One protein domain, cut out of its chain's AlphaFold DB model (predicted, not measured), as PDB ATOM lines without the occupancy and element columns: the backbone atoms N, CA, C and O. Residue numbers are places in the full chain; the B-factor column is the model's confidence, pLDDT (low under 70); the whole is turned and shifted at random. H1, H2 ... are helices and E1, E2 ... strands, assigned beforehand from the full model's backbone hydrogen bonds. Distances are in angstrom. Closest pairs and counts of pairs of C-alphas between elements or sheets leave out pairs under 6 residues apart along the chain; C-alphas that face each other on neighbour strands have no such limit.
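AT A GLANCE: This is residues 21 to 81 of the 90 residues of the protein "AAA_14 domain-containing protein" of Candidatus Scalindua sp. AMX11 (UniProt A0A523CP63). A small parallel sheet of two strands, E1 and E2, forms one side of this domain, and three short helices set in a triangle, H1, H2 and H3, form the other. After H3 a stretch with no named element, residues 67 to 81, crosses back and runs past E2. The printed part has 61 residues, with named elements in the order E1, H1, H2, E2, H3; the class is mostly helix, though under half of the residues are in named elements. The whole is compact, with a radius of gyration of the C-alphas of 10.3 A and spans of 24 by 24 by 20 A.

HOW THE PARTS SIT: E1, residues 22 to 24, and E2, residues 50 to 52, are parallel at 17 degrees, with N 23 and O 50 within hydrogen-bond range at 2.9 A. With H1, residues 28 to 36, and H2, residues 38 to 43, they make a strand-helix-strand unit, two parallel neighbour strands with helices between, whose crossover is right-handed. H1 and H2 are close but not clearly touching, about perpendicular at 80 degrees; their closest C-alphas, of Ala 34 and Phe 41, are 5.4 A apart. H2 touches H3, residues 58 to 66, at a steep tilt of 59 degrees; their closest C-alphas, of Pro 38 and Val 60, are 5.0 A apart. H1 and H3 touch only at their ends, closest at the C-alphas of Ala 34 and Val 60, 6.8 A. E1 is apart from H2 and H3. In H1, H2 and H3 every O i to N i+4 pair is within hydrogen-bond range.

IN THESE COORDINATES: E1 begins at C-alpha 22 (220.875, 155.685, 218.446) and measures 6.8 A; E2 measures 6.5 A. H1 measures 11.8 A and H2 8.7 A. H3, 12.6 A, ends at C-alpha 66 (205.003, 169.446, 210.018).

THE WHOLE: The C-alphas farthest apart, of Pro 46 and Gly 80, are 28.8 A apart. The printed part has no cut and no long link. Residues 68 to 81 have pLDDT under 70.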
ATOM      1  N   PRO A  21     220.522 159.036 221.972       87.12
ATOM      2  CA  PRO A  21     220.193 157.651 221.667       87.12
ATOM      3  C   PRO A  21     220.319 157.365 220.165       87.12
ATOM      4  O   PRO A  21     219.930 158.180 219.330       87.12
ATOM      5  N   TYR A  22     220.832 156.182 219.821       86.50
ATOM      6  CA  TYR A  22     220.875 155.685 218.446       86.50
ATOM      7  C   TYR A  22     219.806 154.618 218.237       86.50
ATOM      8  O   TYR A  22     219.815 153.579 218.903       86.50
ATOM      9  N   VAL A  23     218.911 154.833 217.274       89.12
ATOM     10  CA  VAL A  23     217.855 153.883 216.925       89.12
ATOM     11  C   VAL A  23     217.907 153.579 215.435       89.12
ATOM     12  O   VAL A  23     217.782 154.464 214.596       89.12
ATOM     13  N   SER A  24     218.045 152.296 215.097       88.50
ATOM     14  CA  SER A  24     217.965 151.830 213.712       88.50
ATOM     15  C   SER A  24     216.622 151.180 213.423       88.50
ATOM     16  O   SER A  24     216.247 150.195 214.063       88.50
ATOM     17  N   LEU A  25     215.922 151.685 212.405       89.31
ATOM     18  CA  LEU A  25     214.667 151.105 211.915       89.31
ATOM     19  C   LEU A  25     214.890 149.894 210.990       89.31
ATOM     20  O   LEU A  25     213.947 149.379 210.384       89.31
ATOM     21  N   GLU A  26     216.128 149.397 210.887       87.88
ATOM     22  CA  GLU A  26     216.387 148.015 210.463       87.88
ATOM     23  C   GLU A  26     215.895 147.010 211.500       87.88
ATOM     24  O   GLU A  26     215.457 145.923 211.123       87.88
ATOM     25  N   ASN A  27     215.921 147.381 212.785       91.62
ATOM     26  CA  ASN A  27     215.370 146.550 213.839       91.62
ATOM     27  C   ASN A  27     213.832 146.500 213.691       91.62
ATOM     28  O   ASN A  27     213.171 147.542 213.790       91.62
ATOM     29  N   PRO A  28     213.243 145.310 213.465       92.88
ATOM     30  CA  PRO A  28     211.815 145.174 213.202       92.88
ATOM     31  C   PRO A  28     210.945 145.602 214.387       92.88
ATOM     32  O   PRO A  28     209.856 146.129 214.158       92.88
ATOM     33  N   ASP A  29     211.417 145.446 215.626       95.69
ATOM     34  CA  ASP A  29     210.684 145.870 216.819       95.69
ATOM     35  C   ASP A  29     210.634 147.389 216.932       95.69
ATOM     36  O   ASP A  29     209.557 147.956 217.106       95.69
ATOM     37  N   LYS A  30     211.777 148.059 216.740       94.56
ATOM     38  CA  LYS A  30     211.840 149.529 216.736       94.56
ATOM     39  C   LYS A  30     211.004 150.117 215.604       94.56
ATOM     40  O   LYS A  30     210.215 151.027 215.835       94.56
ATOM     41  N   ARG A  31     211.099 149.539 214.402       95.00
ATOM     42  CA  ARG A  31     210.267 149.929 213.256       95.00
ATOM     43  C   ARG A  31     208.778 149.754 213.540       95.00
ATOM     44  O   ARG A  31     207.996 150.625 213.191       95.00
ATOM     45  N   ARG A  32     208.376 148.640 214.156       96.25
ATOM     46  CA  ARG A  32     206.969 148.376 214.483       96.25
ATOM     47  C   ARG A  32     206.400 149.438 215.420       96.25
ATOM     48  O   ARG A  32     205.289 149.887 215.175       96.25
ATOM     49  N   VAL A  33     207.151 149.855 216.441       95.88
ATOM     50  CA  VAL A  33     206.733 150.948 217.336       95.88
ATOM     51  C   VAL A  33     206.619 152.260 216.558       95.88
ATOM     52  O   VAL A  33     205.553 152.864 216.552       95.88
ATOM     53  N   ALA A  34     207.669 152.625 215.815       94.00
ATOM     54  CA  ALA A  34     207.726 153.858 215.030       94.00
ATOM     55  C   ALA A  34     206.612 153.980 213.973       94.00
ATOM     56  O   ALA A  34     206.161 155.078 213.678       94.00
ATOM     57  N   VAL A  35     206.171 152.864 213.385       95.19
ATOM     58  CA  VAL A  35     205.072 152.840 212.402       95.19
ATOM     59  C   VAL A  35     203.703 152.809 213.079       95.19
ATOM     60  O   VAL A  35     202.756 153.386 212.557       95.19
ATOM     61  N   LYS A  36     203.572 152.116 214.215       96.88
ATOM     62  CA  LYS A  36     202.290 151.972 214.913       96.88
ATOM     63  C   LYS A  36     201.846 153.279 215.566       96.88
ATOM     64  O   LYS A  36     200.665 153.600 215.503       96.88
ATOM     65  N   ASP A  37     202.772 153.978 216.214       95.69
ATOM     66  CA  ASP A  37     202.500 155.238 216.902       95.69
ATOM     67  C   ASP A  37     203.707 156.182 216.759       95.69
ATOM     68  O   ASP A  37     204.586 156.222 217.625       95.69
ATOM     69  N   PRO A  38     203.809 156.902 215.629       92.00
ATOM     70  CA  PRO A  38     204.969 157.735 215.335       92.00
ATOM     71  C   PRO A  38     205.081 158.947 216.271       92.00
ATOM     72  O   PRO A  38     206.193 159.389 216.552       92.00
ATOM     73  N   SER A  39     203.955 159.465 216.774       90.88
ATOM     74  CA  SER A  39     203.933 160.575 217.730       90.88
ATOM     75  C   SER A  39     204.470 160.134 219.087       90.88
ATOM     76  O   SER A  39     205.377 160.775 219.616       90.88
ATOM     77  N   GLN A  40     203.968 159.016 219.625       93.81
ATOM     78  CA  GLN A  40     204.479 158.473 220.883       93.81
ATOM     79  C   GLN A  40     205.945 158.054 220.754       93.81
ATOM     80  O   GLN A  40     206.743 158.329 221.640       93.81
ATOM     81  N   PHE A  41     206.327 157.455 219.623       93.00
ATOM     82  CA  PHE A  41     207.716 157.083 219.365       93.00
ATOM     83  C   PHE A  41     208.675 158.276 219.435       93.00
ATOM     84  O   PHE A  41     209.779 158.126 219.944       93.00
ATOM     85  N   LEU A  42     208.279 159.452 218.938       88.06
ATOM     86  CA  LEU A  42     209.076 160.675 219.082       88.06
ATOM     87  C   LEU A  42     209.039 161.214 220.517       88.06
ATOM     88  O   LEU A  42     210.064 161.669 221.015       88.06
ATOM     89  N   ALA A  43     207.895 161.116 221.200       89.38
ATOM     90  CA  ALA A  43     207.754 161.526 222.597       89.38
ATOM     91  C   ALA A  43     208.648 160.720 223.560       89.38
ATOM     92  O   ALA A  43     209.039 161.245 224.601       89.38
ATOM     93  N   ASP A  44     209.023 159.488 223.200       91.00
ATOM     94  CA  ASP A  44     209.979 158.666 223.959       91.00
ATOM     95  C   ASP A  44     211.417 159.236 223.942       91.00
ATOM     96  O   ASP A  44     212.267 158.798 224.722       91.00
ATOM     97  N   PHE A  45     211.706 160.211 223.072       88.25
ATOM     98  CA  PHE A  45     213.021 160.840 222.922       88.25
ATOM     99  C   PHE A  45     212.945 162.367 223.066       88.25
ATOM    100  O   PHE A  45     213.316 163.067 222.128       88.25
ATOM    101  N   PRO A  46     212.501 162.913 224.213       83.00
ATOM    102  CA  PRO A  46     212.248 164.351 224.374       83.00
ATOM    103  C   PRO A  46     213.478 165.227 224.102       83.00
ATOM    104  O   PRO A  46     213.335 166.366 223.670       83.00
ATOM    105  N   ASP A  47     214.675 164.671 224.296       81.06
ATOM    106  CA  ASP A  47     215.953 165.330 224.031       81.06
ATOM    107  C   ASP A  47     216.535 164.976 222.650       81.06
ATOM    108  O   ASP A  47     217.723 165.162 222.424       81.06
ATOM    109  N   GLY A  48     215.765 164.436 221.705       81.50
ATOM    110  CA  GLY A  48     216.254 164.063 220.373       81.50
ATOM    111  C   GLY A  48     216.891 162.668 220.276       81.50
ATOM    112  O   GLY A  48     217.206 162.013 221.271       81.50
ATOM    113  N   VAL A  49     217.059 162.181 219.041       85.19
ATOM    114  CA  VAL A  49     217.478 160.800 218.739       85.19
ATOM    115  C   VAL A  49     218.090 160.686 217.340       85.19
ATOM    116  O   VAL A  49     217.576 161.224 216.365       85.19
ATOM    117  N   VAL A  50     219.154 159.899 217.194       84.44
ATOM    118  CA  VAL A  50     219.739 159.546 215.890       84.44
ATOM    119  C   VAL A  50     218.917 158.400 215.280       84.44
ATOM    120  O   VAL A  50     218.919 157.294 215.825       84.44
ATOM    121  N   LEU A  51     218.217 158.637 214.157       83.81
ATOM    122  CA  LEU A  51     217.269 157.682 213.554       83.81
ATOM    123  C   LEU A  51     217.698 157.138 212.188       83.81
ATOM    124  O   LEU A  51     217.385 157.662 211.117       83.81
ATOM    125  N   ASP A  52     218.341 155.983 212.227       83.75
ATOM    126  CA  ASP A  52     218.829 155.307 211.038       83.75
ATOM    127  C   ASP A  52     217.698 154.610 210.253       83.75
ATOM    128  O   ASP A  52     216.805 153.981 210.827       83.75
ATOM    129  N   GLU A  53     217.756 154.698 208.921       83.25
ATOM    130  CA  GLU A  53     216.778 154.129 207.977       83.25
ATOM    131  C   GLU A  53     215.337 154.669 208.135       83.25
ATOM    132  O   GLU A  53     214.359 153.928 207.970       83.25
ATOM    133  N   ILE A  54     215.179 155.969 208.426       83.62
ATOM    134  CA  ILE A  54     213.867 156.593 208.693       83.62
ATOM    135  C   ILE A  54     212.839 156.426 207.570       83.62
ATOM    136  O   ILE A  54     211.637 156.439 207.816       83.62
ATOM    137  N   GLN A  55     213.258 156.235 206.318       82.88
ATOM    138  CA  GLN A  55     212.323 155.997 205.217       82.88
ATOM    139  C   GLN A  55     211.466 154.736 205.427       82.88
ATOM    140  O   GLN A  55     210.448 154.586 204.754       82.88
ATOM    141  N   LYS A  56     211.860 153.845 206.353       88.62
ATOM    142  CA  LYS A  56     211.071 152.687 206.796       88.62
ATOM    143  C   LYS A  56     209.900 153.062 207.726       88.62
ATOM    144  O   LYS A  56     209.041 152.215 207.942       88.62
ATOM    145  N   ALA A  57     209.844 154.299 208.228       90.00
ATOM    146  CA  ALA A  57     208.739 154.879 208.997       90.00
ATOM    147  C   ALA A  57     208.414 156.292 208.473       90.00
ATOM    148  O   ALA A  57     208.816 157.311 209.036       90.00
ATOM    149  N   ARG A  58     207.701 156.350 207.339       87.38
ATOM    150  CA  ARG A  58     207.418 157.604 206.620       87.38
ATOM    151  C   ARG A  58     206.668 158.627 207.482       87.38
ATOM    152  O   ARG A  58     206.972 159.810 207.384       87.38
ATOM    153  N   ASP A  59     205.759 158.174 208.339       90.12
ATOM    154  CA  ASP A  59     204.919 159.062 209.154       90.12
ATOM    155  C   ASP A  59     205.708 159.784 210.251       90.12
ATOM    156  O   ASP A  59     205.454 160.959 210.502       90.12
ATOM    157  N   VAL A  60     206.743 159.143 210.816       87.75
ATOM    158  CA  VAL A  60     207.694 159.798 211.734       87.75
ATOM    159  C   VAL A  60     208.343 160.993 211.040       87.75
ATOM    160  O   VAL A  60     208.335 162.104 211.565       87.75
ATOM    161  N   ARG A  61     208.848 160.791 209.814       82.31
ATOM    162  CA  ARG A  61     209.445 161.866 209.010       82.31
ATOM    163  C   ARG A  61     208.448 162.993 208.728       82.31
ATOM    164  O   ARG A  61     208.838 164.155 208.789       82.31
ATOM    165  N   SER A  62     207.197 162.660 208.411       83.88
ATOM    166  CA  SER A  62     206.144 163.651 208.157       83.88
ATOM    167  C   SER A  62     205.868 164.512 209.389       83.88
ATOM    168  O   SER A  62     205.783 165.730 209.268       83.88
ATOM    169  N   ILE A  63     205.780 163.902 210.576       85.38
ATOM    170  CA  ILE A  63     205.525 164.620 211.831       85.38
ATOM    171  C   ILE A  63     206.621 165.644 212.118       85.38
ATOM    172  O   ILE A  63     206.306 166.792 212.407       85.38
ATOM    173  N   ILE A  64     207.889 165.267 211.961       79.81
ATOM    174  CA  ILE A  64     209.019 166.176 212.217       79.81
ATOM    175  C   ILE A  64     208.981 167.390 211.295       79.81
ATOM    176  O   ILE A  64     209.230 168.505 211.741       79.81
ATOM    177  N   GLN A  65     208.642 167.174 210.022       76.88
ATOM    178  CA  GLN A  65     208.535 168.251 209.038       76.88
ATOM    179  C   GLN A  65     207.366 169.194 209.334       76.88
ATOM    180  O   GLN A  65     207.505 170.398 209.151       76.88
ATOM    181  N   VAL A  66     206.218 168.657 209.759       82.38
ATOM    182  CA  VAL A  66     205.003 169.446 210.018       82.38
ATOM    183  C   VAL A  66     205.088 170.205 211.336       82.38
ATOM    184  O   VAL A  66     204.660 171.351 211.406       82.38
ATOM    185  N   GLN A  67     205.607 169.570 212.384       75.94
ATOM    186  CA  GLN A  67     205.646 170.146 213.729       75.94
ATOM    187  C   GLN A  67     206.885 171.017 213.977       75.94
ATOM    188  O   GLN A  67     207.063 171.489 215.095       75.94
ATOM    189  N   ASP A  68     207.735 171.208 212.961       66.81
ATOM    190  CA  ASP A  68     209.045 171.855 213.092       66.81
ATOM    191  C   ASP A  68     209.785 171.349 214.337       66.81
ATOM    192  O   ASP A  68     210.332 172.098 215.149       66.81
ATOM    193  N   LEU A  69     209.791 170.022 214.498       63.19
ATOM    194  CA  LEU A  69     210.570 169.348 215.534       63.19
ATOM    195  C   LEU A  69     212.054 169.368 215.158       63.19
ATOM    196  O   LEU A  69     212.776 168.425 215.447       63.19
ATOM    197  N   SER A  70     212.522 170.439 214.516       56.69
ATOM    198  CA  SER A  70     213.930 170.720 214.271       56.69
ATOM    199  C   SER A  70     214.740 170.795 215.571       56.69
ATOM    200  O   SER A  70     215.937 170.549 215.546       56.69
ATOM    201  N   ARG A  71     214.061 171.007 216.710       51.84
ATOM    202  CA  ARG A  71     214.581 170.814 218.080       51.84
ATOM    203  C   ARG A  71     215.020 169.376 218.384       51.84
ATOM    204  O   ARG A  71     215.783 169.122 219.306       51.84
ATOM    205  N   PHE A  72     214.518 168.397 217.637       51.16
ATOM    206  CA  PHE A  72     214.984 167.022 217.729       51.16
ATOM    207  C   PHE A  72     216.158 166.879 216.768       51.16
ATOM    208  O   PHE A  72     215.975 166.828 215.551       51.16
ATOM    209  N   GLU A  73     217.369 166.773 217.314       52.41
ATOM    210  CA  GLU A  73     218.561 166.443 216.530       52.41
ATOM    211  C   GLU A  73     218.408 165.036 215.930       52.41
ATOM    212  O   GLU A  73     218.762 164.025 216.540       52.41
ATOM    213  N   MET A  74     217.812 164.969 214.736       56.38
ATOM    214  CA  MET A  74     217.416 163.729 214.083       56.38
ATOM    215  C   MET A  74     218.185 163.479 212.799       56.38
ATOM    216  O   MET A  74     218.062 164.187 211.804       56.38
ATOM    217  N   PHE A  75     218.926 162.379 212.807       58.47
ATOM    218  CA  PHE A  75     219.781 161.966 211.706       58.47
ATOM    219  C   PHE A  75     219.100 160.944 210.834       58.47
ATOM    220  O   PHE A  75     218.985 159.791 211.221       58.47
ATOM    221  N   LEU A  76     218.688 161.367 209.647       57.47
ATOM    222  CA  LEU A  76     217.936 160.534 208.720       57.47
ATOM    223  C   LEU A  76     218.883 159.876 207.716       57.47
ATOM    224  O   LEU A  76     219.523 160.570 206.934       57.47
ATOM    225  N   LYS A  77     218.945 158.543 207.676       58.16
ATOM    226  CA  LYS A  77     219.573 157.816 206.557       58.16
ATOM    227  C   LYS A  77     218.489 157.285 205.631       58.16
ATOM    228  O   LYS A  77     217.578 156.626 206.104       58.16
ATOM    229  N   GLY A  78     218.607 157.543 204.326       51.56
ATOM    230  CA  GLY A  78     217.810 156.910 203.271       51.56
ATOM    231  C   GLY A  78     218.666 155.991 202.395       51.56
ATOM    232  O   GLY A  78     219.709 156.418 201.907       51.56
ATOM    233  N   SER A  79     218.225 154.753 202.148       44.44
ATOM    234  CA  SER A  79     218.960 153.700 201.406       44.44
ATOM    235  C   SER A  79     219.185 153.955 199.889       44.44
ATOM    236  O   SER A  79     219.185 153.025 199.089       44.44
ATOM    237  N   GLY A  80     219.418 155.188 199.437       42.44
ATOM    238  CA  GLY A  80     219.727 155.435 198.015       42.44
ATOM    239  C   GLY A  80     220.072 156.873 197.639       42.44
ATOM    240  O   GLY A  80     220.670 157.104 196.593       42.44
ATOM    241  N   LYS A  81     219.764 157.845 198.500       43.97
ATOM    242  CA  LYS A  81     220.227 159.230 198.370       43.97
ATOM    243  C   LYS A  81     220.862 159.630 199.694       43.97
ATOM    244  O   LYS A  81     220.215 159.539 200.733       43.97
TER     245      LYS A  81